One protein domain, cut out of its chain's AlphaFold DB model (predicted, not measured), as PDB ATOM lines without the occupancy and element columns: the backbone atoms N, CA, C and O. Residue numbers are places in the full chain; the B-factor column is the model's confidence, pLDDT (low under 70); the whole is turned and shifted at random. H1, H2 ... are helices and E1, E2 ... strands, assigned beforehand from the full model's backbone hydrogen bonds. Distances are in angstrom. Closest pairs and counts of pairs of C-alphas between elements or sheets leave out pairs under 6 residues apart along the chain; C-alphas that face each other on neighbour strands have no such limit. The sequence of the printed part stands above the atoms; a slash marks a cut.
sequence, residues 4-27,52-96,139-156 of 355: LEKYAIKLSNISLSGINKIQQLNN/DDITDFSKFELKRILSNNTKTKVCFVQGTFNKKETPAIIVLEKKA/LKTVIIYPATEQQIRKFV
ATOM      1  N   LEU A   4     -70.194  41.012 -34.207       33.84
ATOM      2  CA  LEU A   4     -69.816  40.665 -32.833       33.84
ATOM      3  C   LEU A   4     -68.418  41.176 -32.413       33.84
ATOM      4  O   LEU A   4     -68.215  41.509 -31.246       33.84
ATOM      5  N   GLU A   5     -67.465  41.309 -33.343       33.97
ATOM      6  CA  GLU A   5     -66.108  41.804 -33.055       33.97
ATOM      7  C   GLU A   5     -66.100  43.303 -32.728       33.97
ATOM      8  O   GLU A   5     -65.356  43.734 -31.846       33.97
ATOM      9  N   LYS A   6     -66.959  44.105 -33.377       37.84
ATOM     10  CA  LYS A   6     -67.119  45.532 -33.040       37.84
ATOM     11  C   LYS A   6     -67.652  45.721 -31.615       37.84
ATOM     12  O   LYS A   6     -67.200  46.618 -30.905       37.84
ATOM     13  N   TYR A   7     -68.558  44.850 -31.168       37.88
ATOM     14  CA  TYR A   7     -69.122  44.908 -29.817       37.88
ATOM     15  C   TYR A   7     -68.134  44.479 -28.729       37.88
ATOM     16  O   TYR A   7     -68.069  45.119 -27.679       37.88
ATOM     17  N   ALA A   8     -67.312  43.455 -28.984       33.81
ATOM     18  CA  ALA A   8     -66.247  43.049 -28.065       33.81
ATOM     19  C   ALA A   8     -65.198  44.162 -27.864       33.81
ATOM     20  O   ALA A   8     -64.692  44.343 -26.758       33.81
ATOM     21  N   ILE A   9     -64.924  44.961 -28.904       36.00
ATOM     22  CA  ILE A   9     -64.021  46.118 -28.818       36.00
ATOM     23  C   ILE A   9     -64.599  47.207 -27.902       36.00
ATOM     24  O   ILE A   9     -63.877  47.705 -27.041       36.00
ATOM     25  N   LYS A  10     -65.897  47.525 -27.992       38.59
ATOM     26  CA  LYS A  10     -66.532  48.528 -27.113       38.59
ATOM     27  C   LYS A  10     -66.585  48.075 -25.643       38.59
ATOM     28  O   LYS A  10     -66.471  48.887 -24.734       38.59
ATOM     29  N   LEU A  11     -66.660  46.763 -25.400       35.88
ATOM     30  CA  LEU A  11     -66.552  46.169 -24.059       35.88
ATOM     31  C   LEU A  11     -65.136  46.242 -23.456       35.88
ATOM     32  O   LEU A  11     -65.003  46.132 -22.240       35.88
ATOM     33  N   SER A  12     -64.093  46.408 -24.278       36.12
ATOM     34  CA  SER A  12     -62.685  46.364 -23.847       36.12
ATOM     35  C   SER A  12     -62.155  47.668 -23.234       36.12
ATOM     36  O   SER A  12     -61.043  47.687 -22.698       36.12
ATOM     37  N   ASN A  13     -62.953  48.739 -23.298       39.28
ATOM     38  CA  ASN A  13     -62.574  50.080 -22.852       39.28
ATOM     39  C   ASN A  13     -62.902  50.379 -21.383       39.28
ATOM     40  O   ASN A  13     -62.539  51.442 -20.892       39.28
ATOM     41  N   ILE A  14     -63.559  49.465 -20.670       40.66
ATOM     42  CA  ILE A  14     -63.927  49.674 -19.267       40.66
ATOM     43  C   ILE A  14     -62.971  48.881 -18.397       40.66
ATOM     44  O   ILE A  14     -62.772  47.694 -18.647       40.66
ATOM     45  N   SER A  15     -62.383  49.568 -17.411       42.47
ATOM     46  CA  SER A  15     -61.435  49.080 -16.404       42.47
ATOM     47  C   SER A  15     -61.617  47.593 -16.075       42.47
ATOM     48  O   SER A  15     -62.379  47.213 -15.187       42.47
ATOM     49  N   LEU A  16     -60.871  46.761 -16.793       40.78
ATOM     50  CA  LEU A  16     -60.733  45.334 -16.561       40.78
ATOM     51  C   LEU A  16     -59.350  45.071 -15.976       40.78
ATOM     52  O   LEU A  16     -58.372  45.710 -16.370       40.78
ATOM     53  N   SER A  17     -59.253  44.087 -15.084       42.25
ATOM     54  CA  SER A  17     -57.966  43.475 -14.749       42.25
ATOM     55  C   SER A  17     -57.265  42.983 -16.019       42.25
ATOM     56  O   SER A  17     -57.913  42.587 -16.995       42.25
ATOM     57  N   GLY A  18     -55.928  43.021 -16.026       40.38
ATOM     58  CA  GLY A  18     -55.122  42.668 -17.201       40.38
ATOM     59  C   GLY A  18     -55.457  41.286 -17.773       40.38
ATOM     60  O   GLY A  18     -55.506  41.116 -18.991       40.38
ATOM     61  N   ILE A  19     -55.804  40.334 -16.902       39.53
ATOM     62  CA  ILE A  19     -56.240  38.977 -17.259       39.53
ATOM     63  C   ILE A  19     -57.552  38.985 -18.042       39.53
ATOM     64  O   ILE A  19     -57.611  38.380 -19.110       39.53
ATOM     65  N   ASN A  20     -58.567  39.717 -17.577       45.19
ATOM     66  CA  ASN A  20     -59.866  39.790 -18.249       45.19
ATOM     67  C   ASN A  20     -59.760  40.485 -19.613       45.19
ATOM     68  O   ASN A  20     -60.457  40.099 -20.552       45.19
ATOM     69  N   LYS A  21     -58.857  41.470 -19.748       49.88
ATOM     70  CA  LYS A  21     -58.594  42.143 -21.028       49.88
ATOM     71  C   LYS A  21     -57.917  41.191 -22.025       49.88
ATOM     72  O   LYS A  21     -58.338  41.142 -23.172       49.88
ATOM     73  N   ILE A  22     -56.946  40.377 -21.600       44.09
ATOM     74  CA  ILE A  22     -56.249  39.407 -22.472       44.09
ATOM     75  C   ILE A  22     -57.117  38.171 -22.784       44.09
ATOM     76  O   ILE A  22     -57.179  37.756 -23.938       44.09
ATOM     77  N   GLN A  23     -57.833  37.602 -21.807       42.12
ATOM     78  CA  GLN A  23     -58.714  36.442 -22.021       42.12
ATOM     79  C   GLN A  23     -59.912  36.771 -22.921       42.12
ATOM     80  O   GLN A  23     -60.203  35.996 -23.834       42.12
ATOM     81  N   GLN A  24     -60.564  37.933 -22.754       45.22
ATOM     82  CA  GLN A  24     -61.605  38.361 -23.703       45.22
ATOM     83  C   GLN A  24     -61.044  38.532 -25.123       45.22
ATOM     84  O   GLN A  24     -61.722  38.194 -26.093       45.22
ATOM     85  N   LEU A  25     -59.795  38.998 -25.264       46.28
ATOM     86  CA  LEU A  25     -59.142  39.156 -26.566       46.28
ATOM     87  C   LEU A  25     -58.770  37.808 -27.209       46.28
ATOM     88  O   LEU A  25     -59.007  37.626 -28.407       46.28
ATOM     89  N   ASN A  26     -58.267  36.840 -26.441       34.66
ATOM     90  CA  ASN A  26     -57.975  35.491 -26.941       34.66
ATOM     91  C   ASN A  26     -59.255  34.767 -27.387       34.66
ATOM     92  O   ASN A  26     -59.293  34.224 -28.490       34.66
ATOM     93  N   ASN A  27     -60.340  34.868 -26.614       34.69
ATOM     94  CA  ASN A  27     -61.639  34.301 -26.996       34.69
ATOM     95  C   ASN A  27     -62.222  34.968 -28.255       34.69
ATOM     96  O   ASN A  27     -62.831  34.293 -29.085       34.69
ATOM     97  N   ASP A  52     -38.523  32.211 -28.712       76.50
ATOM     98  CA  ASP A  52     -37.674  31.376 -27.846       76.50
ATOM     99  C   ASP A  52     -36.356  32.076 -27.462       76.50
ATOM    100  O   ASP A  52     -35.794  31.814 -26.402       76.50
ATOM    101  N   ASP A  53     -35.898  33.032 -28.278       80.56
ATOM    102  CA  ASP A  53     -34.690  33.829 -28.029       80.56
ATOM    103  C   ASP A  53     -34.882  34.945 -26.977       80.56
ATOM    104  O   ASP A  53     -33.919  35.626 -26.607       80.56
ATOM    105  N   ILE A  54     -36.114  35.196 -26.509       86.56
ATOM    106  CA  ILE A  54     -36.405  36.229 -25.507       86.56
ATOM    107  C   ILE A  54     -36.257  35.633 -24.103       86.56
ATOM    108  O   ILE A  54     -37.223  35.191 -23.483       86.56
ATOM    109  N   THR A  55     -35.035  35.656 -23.576       90.06
ATOM    110  CA  THR A  55     -34.724  35.166 -22.221       90.06
ATOM    111  C   THR A  55     -34.712  36.269 -21.160       90.06
ATOM    112  O   THR A  55     -34.855  35.989 -19.971       90.06
ATOM    113  N   ASP A  56     -34.542  37.527 -21.574       91.00
ATOM    114  CA  ASP A  56     -34.476  38.701 -20.703       91.00
ATOM    115  C   ASP A  56     -34.833  39.999 -21.465       91.00
ATOM    116  O   ASP A  56     -35.178  39.987 -22.649       91.00
ATOM    117  N   PHE A  57     -34.757  41.141 -20.773       92.81
ATOM    118  CA  PHE A  57     -35.036  42.470 -21.327       92.81
ATOM    119  C   PHE A  57     -33.777  43.271 -21.707       92.81
ATOM    120  O   PHE A  57     -33.892  44.455 -22.005       92.81
ATOM    121  N   SER A  58     -32.581  42.670 -21.736       93.19
ATOM    122  CA  SER A  58     -31.326  43.371 -22.084       93.19
ATOM    123  C   SER A  58     -31.360  44.001 -23.481       93.19
ATOM    124  O   SER A  58     -30.724  45.022 -23.737       93.19
ATOM    125  N   LYS A  59     -32.140  43.398 -24.380       92.19
ATOM    126  CA  LYS A  59     -32.350  43.832 -25.766       92.19
ATOM    127  C   LYS A  59     -33.615  44.670 -25.952       92.19
ATOM    128  O   LYS A  59     -33.918  45.022 -27.092       92.19
ATOM    129  N   PHE A  60     -34.369  44.935 -24.887       94.56
ATOM    130  CA  PHE A  60     -35.622  45.678 -24.945       94.56
ATOM    131  C   PHE A  60     -35.391  47.163 -24.669       94.56
ATOM    132  O   PHE A  60     -34.803  47.537 -23.657       94.56
ATOM    133  N   GLU A  61     -35.909  48.015 -25.545       95.56
ATOM    134  CA  GLU A  61     -35.913  49.462 -25.369       95.56
ATOM    135  C   GLU A  61     -37.345  49.943 -25.122       95.56
ATOM    136  O   GLU A  61     -38.214  49.849 -25.994       95.56
ATOM    137  N   LEU A  62     -37.606  50.463 -23.921       96.38
ATOM    138  CA  LEU A  62     -38.891  51.064 -23.577       96.38
ATOM    139  C   LEU A  62     -39.082  52.371 -24.358       96.38
ATOM    140  O   LEU A  62     -38.262  53.278 -24.253       96.38
ATOM    141  N   LYS A  63     -40.198  52.498 -25.081       95.56
ATOM    142  CA  LYS A  63     -40.564  53.733 -25.791       95.56
ATOM    143  C   LYS A  63     -41.597  54.555 -25.028       95.56
ATOM    144  O   LYS A  63     -41.451  55.768 -24.932       95.56
ATOM    145  N   ARG A  64     -42.643  53.920 -24.485       95.25
ATOM    146  CA  ARG A  64     -43.655  54.600 -23.654       95.25
ATOM    147  C   ARG A  64     -44.482  53.639 -22.810       95.25
ATOM    148  O   ARG A  64     -44.644  52.468 -23.153       95.25
ATOM    149  N   ILE A  65     -45.080  54.172 -21.751       95.62
ATOM    150  CA  ILE A  65     -46.138  53.499 -20.993       95.62
ATOM    151  C   ILE A  65     -47.454  53.696 -21.748       95.62
ATOM    152  O   ILE A  65     -47.801  54.815 -22.113       95.62
ATOM    153  N   LEU A  66     -48.162  52.602 -22.019       93.06
ATOM    154  CA  LEU A  66     -49.474  52.632 -22.659       93.06
ATOM    155  C   LEU A  66     -50.571  52.825 -21.612       93.06
ATOM    156  O   LEU A  66     -51.420  53.683 -21.801       93.06
ATOM    157  N   SER A  67     -50.543  52.072 -20.511       92.81
ATOM    158  CA  SER A  67     -51.490  52.202 -19.394       92.81
ATOM    159  C   SER A  67     -50.885  51.627 -18.115       92.81
ATOM    160  O   SER A  67     -50.131  50.654 -18.171       92.81
ATOM    161  N   ASN A  68     -51.219  52.207 -16.961       91.75
ATOM    162  CA  ASN A  68     -50.769  51.734 -15.654       91.75
ATOM    163  C   ASN A  68     -51.940  51.684 -14.663       91.75
ATOM    164  O   ASN A  68     -52.327  52.694 -14.077       91.75
ATOM    165  N   ASN A  69     -52.502  50.492 -14.461       87.31
ATOM    166  CA  ASN A  69     -53.636  50.294 -13.570       87.31
ATOM    167  C   ASN A  69     -53.163  50.034 -12.136       87.31
ATOM    168  O   ASN A  69     -52.721  48.935 -11.780       87.31
ATOM    169  N   THR A  70     -53.320  51.043 -11.283       86.06
ATOM    170  CA  THR A  70     -52.916  50.989  -9.874       86.06
ATOM    171  C   THR A  70     -53.853  50.151  -9.006       86.06
ATOM    172  O   THR A  70     -53.419  49.703  -7.947       86.06
ATOM    173  N   LYS A  71     -55.097  49.876  -9.420       84.25
ATOM    174  CA  LYS A  71     -56.015  48.981  -8.693       84.25
ATOM    175  C   LYS A  71     -55.603  47.524  -8.890       84.25
ATOM    176  O   LYS A  71     -55.401  46.803  -7.919       84.25
ATOM    177  N   THR A  72     -55.425  47.107 -10.141       84.25
ATOM    178  CA  THR A  72     -55.134  45.709 -10.505       84.25
ATOM    179  C   THR A  72     -53.641  45.404 -10.550       84.25
ATOM    180  O   THR A  72     -53.267  44.255 -10.747       84.25
ATOM    181  N   LYS A  73     -52.785  46.419 -10.364       91.75
ATOM    182  CA  LYS A  73     -51.318  46.309 -10.376       91.75
ATOM    183  C   LYS A  73     -50.788  45.734 -11.700       91.75
ATOM    184  O   LYS A  73     -49.915  44.863 -11.705       91.75
ATOM    185  N   VAL A  74     -51.334  46.230 -12.815       92.19
ATOM    186  CA  VAL A  74     -50.953  45.836 -14.183       92.19
ATOM    187  C   VAL A  74     -50.464  47.050 -14.960       92.19
ATOM    188  O   VAL A  74     -51.131  48.081 -14.972       92.19
ATOM    189  N   CYS A  75     -49.337  46.906 -15.650       94.50
ATOM    190  CA  CYS A  75     -48.760  47.918 -16.525       94.50
ATOM    191  C   CYS A  75     -48.622  47.376 -17.952       94.50
ATOM    192  O   CYS A  75     -48.192  46.242 -18.159       94.50
ATOM    193  N   PHE A  76     -48.980  48.199 -18.932       94.69
ATOM    194  CA  PHE A  76     -48.826  47.938 -20.357       94.69
ATOM    195  C   PHE A  76     -47.816  48.930 -20.909       94.69
ATOM    196  O   PHE A  76     -47.988  50.139 -20.748       94.69
ATOM    197  N   VAL A  77     -46.787  48.445 -21.591       96.75
ATOM    198  CA  VAL A  77     -45.749  49.298 -22.172       96.75
ATOM    199  C   VAL A  77     -45.498  48.950 -23.629       96.75
ATOM    200  O   VAL A  77     -45.637  47.796 -24.031       96.75
ATOM    201  N   GLN A  78     -45.120  49.954 -24.414       96.44
ATOM    202  CA  GLN A  78     -44.646  49.800 -25.782       96.44
ATOM    203  C   GLN A  78     -43.135  49.986 -25.813       96.44
ATOM    204  O   GLN A  78     -42.604  50.939 -25.239       96.44
ATOM    205  N   GLY A  79     -42.459  49.112 -26.543       95.56
ATOM    206  CA  GLY A  79     -41.035  49.223 -26.807       95.56
ATOM    207  C   GLY A  79     -40.635  48.491 -28.075       95.56
ATOM    208  O   GLY A  79     -41.489  48.165 -28.902       95.56
ATOM    209  N   THR A  80     -39.343  48.230 -28.216       94.56
ATOM    210  CA  THR A  80     -38.767  47.484 -29.338       94.56
ATOM    211  C   THR A  80     -37.688  46.520 -28.851       94.56
ATOM    212  O   THR A  80     -37.087  46.731 -27.800       94.56
ATOM    213  N   PHE A  81     -37.436  45.446 -29.605       91.69
ATOM    214  CA  PHE A  81     -36.334  44.515 -29.338       91.69
ATOM    215  C   PHE A  81     -35.206  44.691 -30.357       91.69
ATOM    216  O   PHE A  81     -35.457  44.912 -31.541       91.69
ATOM    217  N   ASN A  82     -33.953  44.524 -29.921       85.81
ATOM    218  CA  ASN A  82     -32.757  44.507 -30.780       85.81
ATOM    219  C   ASN A  82     -32.593  45.760 -31.662       85.81
ATOM    220  O   ASN A  82     -32.072  45.657 -32.771       85.81
ATOM    221  N   LYS A  83     -33.068  46.930 -31.204       76.25
ATOM    222  CA  LYS A  83     -33.100  48.182 -31.989       76.25
ATOM    223  C   LYS A  83     -33.828  48.057 -33.339       76.25
ATOM    224  O   LYS A  83     -33.612  48.871 -34.232       76.25
ATOM    225  N   LYS A  84     -34.676  47.037 -33.511       80.75
ATOM    226  CA  LYS A  84     -35.578  46.941 -34.662       80.75
ATOM    227  C   LYS A  84     -36.707  47.954 -34.469       80.75
ATOM    228  O   LYS A  84     -37.174  48.136 -33.351       80.75
ATOM    229  N   GLU A  85     -37.188  48.564 -35.547       84.69
ATOM    230  CA  GLU A  85     -38.341  49.484 -35.490       84.69
ATOM    231  C   GLU A  85     -39.672  48.757 -35.237       84.69
ATOM    232  O   GLU A  85     -40.701  49.375 -34.975       84.69
ATOM    233  N   THR A  86     -39.665  47.424 -35.292       90.19
ATOM    234  CA  THR A  86     -40.845  46.593 -35.083       90.19
ATOM    235  C   THR A  86     -41.361  46.716 -33.640       90.19
ATOM    236  O   THR A  86     -40.653  46.318 -32.706       90.19
ATOM    237  N   PRO A  87     -42.593  47.215 -33.421       94.06
ATOM    238  CA  PRO A  87     -43.115  47.434 -32.078       94.06
ATOM    239  C   PRO A  87     -43.346  46.133 -31.305       94.06
ATOM    240  O   PRO A  87     -43.758  45.120 -31.868       94.06
ATOM    241  N   ALA A  88     -43.172  46.194 -29.989       94.69
ATOM    242  CA  ALA A  88     -43.567  45.171 -29.029       94.69
ATOM    243  C   ALA A  88     -44.438  45.791 -27.929       94.69
ATOM    244  O   ALA A  88     -44.224  46.938 -27.528       94.69
ATOM    245  N   ILE A  89     -45.389  45.019 -27.408       95.19
ATOM    246  CA  ILE A  89     -46.128  45.358 -26.187       95.19
ATOM    247  C   ILE A  89     -45.718  44.379 -25.095       95.19
ATOM    248  O   ILE A  89     -45.776  43.167 -25.304       95.19
ATOM    249  N   ILE A  90     -45.354  44.904 -23.928       95.94
ATOM    250  CA  ILE A  90     -45.100  44.108 -22.726       95.94
ATOM    251  C   ILE A  90     -46.204  44.403 -21.716       95.94
ATOM    252  O   ILE A  90     -46.510  45.562 -21.430       95.94
ATOM    253  N   VAL A  91     -46.797  43.346 -21.173       95.31
ATOM    254  CA  VAL A  91     -47.740  43.418 -20.055       95.31
ATOM    255  C   VAL A  91     -47.045  42.881 -18.821       95.31
ATOM    256  O   VAL A  91     -46.573  41.747 -18.837       95.31
ATOM    257  N   LEU A  92     -46.996  43.682 -17.764       94.06
ATOM    258  CA  LEU A  92     -46.419  43.328 -16.474       94.06
ATOM    259  C   LEU A  92     -47.518  43.351 -15.417       94.06
ATOM    260  O   LEU A  92     -48.127  44.390 -15.174       94.06
ATOM    261  N   GLU A  93     -47.768  42.215 -14.780       93.25
ATOM    262  CA  GLU A  93     -48.805  42.045 -13.763       93.25
ATOM    263  C   GLU A  93     -48.197  41.480 -12.475       93.25
ATOM    264  O   GLU A  93     -47.448  40.498 -12.496       93.25
ATOM    265  N   LYS A  94     -48.516  42.095 -11.330       90.19
ATOM    266  CA  LYS A  94     -48.173  41.516 -10.025       90.19
ATOM    267  C   LYS A  94     -48.978  40.234  -9.809       90.19
ATOM    268  O   LYS A  94     -50.188  40.213 -10.022       90.19
ATOM    269  N   LYS A  95     -48.312  39.167  -9.367       86.94
ATOM    270  CA  LYS A  95     -48.986  37.914  -9.007       86.94
ATOM    271  C   LYS A  95     -49.821  38.101  -7.737       86.94
ATOM    272  O   LYS A  95     -49.437  38.853  -6.843       86.94
ATOM    273  N   ALA A  96     -50.949  37.398  -7.666       87.19
ATOM    274  CA  ALA A  96     -51.736  37.294  -6.443       87.19
ATOM    275  C   ALA A  96     -50.950  36.548  -5.353       87.19
ATOM    276  O   ALA A  96     -50.120  35.688  -5.655       87.19
ATOM    277  N   LEU A 139     -43.112  38.657 -11.519       89.81
ATOM    278  CA  LEU A 139     -44.172  39.254 -12.325       89.81
ATOM    279  C   LEU A 139     -44.737  38.206 -13.279       89.81
ATOM    280  O   LEU A 139     -44.028  37.319 -13.754       89.81
ATOM    281  N   LYS A 140     -46.031  38.303 -13.563       92.06
ATOM    282  CA  LYS A 140     -46.596  37.680 -14.751       92.06
ATOM    283  C   LYS A 140     -46.325  38.616 -15.926       92.06
ATOM    284  O   LYS A 140     -46.729  39.776 -15.894       92.06
ATOM    285  N   THR A 141     -45.657  38.091 -16.946       92.69
ATOM    286  CA  THR A 141     -45.235  38.851 -18.123       92.69
ATOM    287  C   THR A 141     -45.888  38.275 -19.371       92.69
ATOM    288  O   THR A 141     -45.866  37.062 -19.569       92.69
ATOM    289  N   VAL A 142     -46.459  39.133 -20.217       93.88
ATOM    290  CA  VAL A 142     -46.957  38.758 -21.552       93.88
ATOM    291  C   VAL A 142     -46.283  39.643 -22.591       93.88
ATOM    292  O   VAL A 142     -46.213  40.857 -22.408       93.88
ATOM    293  N   ILE A 143     -45.808  39.039 -23.679       93.31
ATOM    294  CA  ILE A 143     -45.126  39.723 -24.779       93.31
ATOM    295  C   ILE A 143     -45.974  39.581 -26.040       93.31
ATOM    296  O   ILE A 143     -46.327  38.477 -26.446       93.31
ATOM    297  N   ILE A 144     -46.305  40.708 -26.668       92.38
ATOM    298  CA  ILE A 144     -46.947  40.753 -27.984       92.38
ATOM    299  C   ILE A 144     -45.929  41.358 -28.940       92.38
ATOM    300  O   ILE A 144     -45.654  42.556 -28.881       92.38
ATOM    301  N   TYR A 145     -45.351  40.523 -29.796       90.00
ATOM    302  CA  TYR A 145     -44.321  40.924 -30.742       90.00
ATOM    303  C   TYR A 145     -44.400  40.046 -32.004       90.00
ATOM    304  O   TYR A 145     -44.386  38.819 -31.868       90.00
ATOM    305  N   PRO A 146     -44.497  40.642 -33.206       91.81
ATOM    306  CA  PRO A 146     -44.624  42.074 -33.472       91.81
ATOM    307  C   PRO A 146     -46.030  42.589 -33.121       91.81
ATOM    308  O   PRO A 146     -47.036  41.914 -33.343       91.81
ATOM    309  N   ALA A 147     -46.111  43.790 -32.553       90.19
ATOM    310  CA  ALA A 147     -47.365  44.437 -32.194       90.19
ATOM    311  C   ALA A 147     -47.853  45.359 -33.318       90.19
ATOM    312  O   ALA A 147     -47.131  46.227 -33.800       90.19
ATOM    313  N   THR A 148     -49.117  45.205 -33.700       90.25
ATOM    314  CA  THR A 148     -49.785  46.088 -34.666       90.25
ATOM    315  C   THR A 148     -50.260  47.387 -34.011       90.25
ATOM    316  O   THR A 148     -50.623  47.410 -32.833       90.25
ATOM    317  N   GLU A 149     -50.413  48.456 -34.798       88.75
ATOM    318  CA  GLU A 149     -51.008  49.723 -34.332       88.75
ATOM    319  C   GLU A 149     -52.431  49.566 -33.778       88.75
ATOM    320  O   GLU A 149     -52.888  50.340 -32.934       88.75
ATOM    321  N   GLN A 150     -53.175  48.559 -34.243       80.31
ATOM    322  CA  GLN A 150     -54.491  48.257 -33.688       80.31
ATOM    323  C   GLN A 150     -54.387  47.651 -32.284       80.31
ATOM    324  O   GLN A 150     -55.194  47.988 -31.422       80.31
ATOM    325  N   GLN A 151     -53.412  46.771 -32.036       83.56
ATOM    326  CA  GLN A 151     -53.161  46.229 -30.699       83.56
ATOM    327  C   GLN A 151     -52.651  47.319 -29.759       83.56
ATOM    328  O   GLN A 151     -53.182  47.442 -28.661       83.56
ATOM    329  N   ILE A 152     -51.706  48.154 -30.203       88.69
ATOM    330  CA  ILE A 152     -51.162  49.258 -29.398       88.69
ATOM    331  C   ILE A 152     -52.294  50.167 -28.924       88.69
ATOM    332  O   ILE A 152     -52.467  50.345 -27.719       88.69
ATOM    333  N   ARG A 153     -53.137  50.657 -29.845       85.19
ATOM    334  CA  ARG A 153     -54.271  51.539 -29.518       85.19
ATOM    335  C   ARG A 153     -55.221  50.969 -28.460       85.19
ATOM    336  O   ARG A 153     -55.768  51.748 -27.689       85.19
ATOM    337  N   LYS A 154     -55.386  49.643 -28.377       80.62
ATOM    338  CA  LYS A 154     -56.240  48.984 -27.366       80.62
ATOM    339  C   LYS A 154     -55.673  49.044 -25.945       80.62
ATOM    340  O   LYS A 154     -56.435  48.921 -24.983       80.62
ATOM    341  N   PHE A 155     -54.357  49.176 -25.795       84.88
ATOM    342  CA  PHE A 155     -53.695  49.223 -24.488       84.88
ATOM    343  C   PHE A 155     -53.342  50.638 -24.036       84.88
ATOM    344  O   PHE A 155     -53.002  50.806 -22.870       84.88
ATOM    345  N   VAL A 156     -53.434  51.640 -24.921       88.00
ATOM    346  CA  VAL A 156     -53.249  53.047 -24.543       88.00
ATOM    347  C   VAL A 156     -54.410  53.484 -23.652       88.00
ATOM    348  O   VAL A 156     -55.567  53.432 -24.075       88.00
TER     349      VAL A 156
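AT A GLANCE: This is residues 4 to 27, 52 to 96 and 139 to 156 of the 355 residues of the protein "m7GpppX diphosphatase" of Xenopsylla cheopis (oriental rat flea) (UniProt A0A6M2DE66). A strongly twisted sheet of four antiparallel strands makes the body, with the short helix H3 packed over one face, along E2 and E3. At one end of the longest axis, H1 and H2 form a loose pair that runs opposite ways; H2 only grazes the sheet with its residues 18 to 22, and H1 sits farther out. The printed part has 87 residues with three named helices and four named strands, in the order H1 H2 E1 E2 E3 E4 H3; the sheet's order is E1 E2 E3 E4 and the class is mixed. It is compact, with a radius of gyration of the C-alphas of 13.2 A, and spans 36 by 30 by 23 A.

HOW THE PARTS SIT: Start at the sheet with E1, residues 60 to 69, and E2, residues 74 to 81, an antiparallel hairpin where N 66 and O 76 are 2.8 A apart, within hydrogen-bond range. E1 bends by 78 degrees at residue 63, and E2 by 57 degrees at residue 78. E2 and E3, residues 87 to 94, form the next antiparallel hairpin, with N 77 and O 90 at 2.9 A; E1, E2 and E3 are a meander, each strand the antiparallel neighbour of the one before. Look next at E4, residues 139 to 144, an edge strand antiparallel to E3, with N 91 and O 142 at 2.8 A. H3, residues 149 to 155, is on the sheet at a height of 8.7 A, over E2 and, only just, over E3, on which 3 of its C-alphas fall; it runs along the strands, at 4 degrees to E2 on the local plane. Its closest C-alphas to E1 are those of Phe 155 and Leu 66, 5.7 A apart. H2, residues 18 to 27, only grazes the sheet; its closest C-alphas to E2 are those of Gly 18 and Val 74, 6.0 A apart. H1, residues 4 to 11, is not on the sheet; it is close to H2 but not clearly touching, the closest C-alphas being those of Ala 8 and Gln 24 at 7.9 A, at a shallow tilt of 7 degrees, opposite ways. H1 and H3 are only just apart, at 8.4 A. In H1 and H2 every O i to N i+4 pair is within hydrogen-bond range; in H3, 2 of 3 are.

IN THESE COORDINATES: Find C-alpha 60 at (-35.622, 45.678, -24.945); from there E1 runs 21.8 A to C-alpha 69. E2 is 21.1 A long, E3 23.4 A, E4 16.0 A and H2 14.4 A. H1 begins at C-alpha 4, (-69.816, 40.665, -32.833), and H3 ends at C-alpha 155, (-53.695, 49.223, -24.488).

THE WHOLE: The C-alphas of Leu 4 and Ser 58 are the farthest apart, 40.1 A. Residues 28 to 51 are not printed, a gap of 24.2 A between C-alphas 27 and 52; residues 97 to 138 are not printed either, a gap of 9.8 A between C-alphas 96 and 139. Of the links printed whole, H1 to H2 is short and the others are tight. The mean pLDDT of the printed part is 76.3, and residues 4 to 27 are under 70.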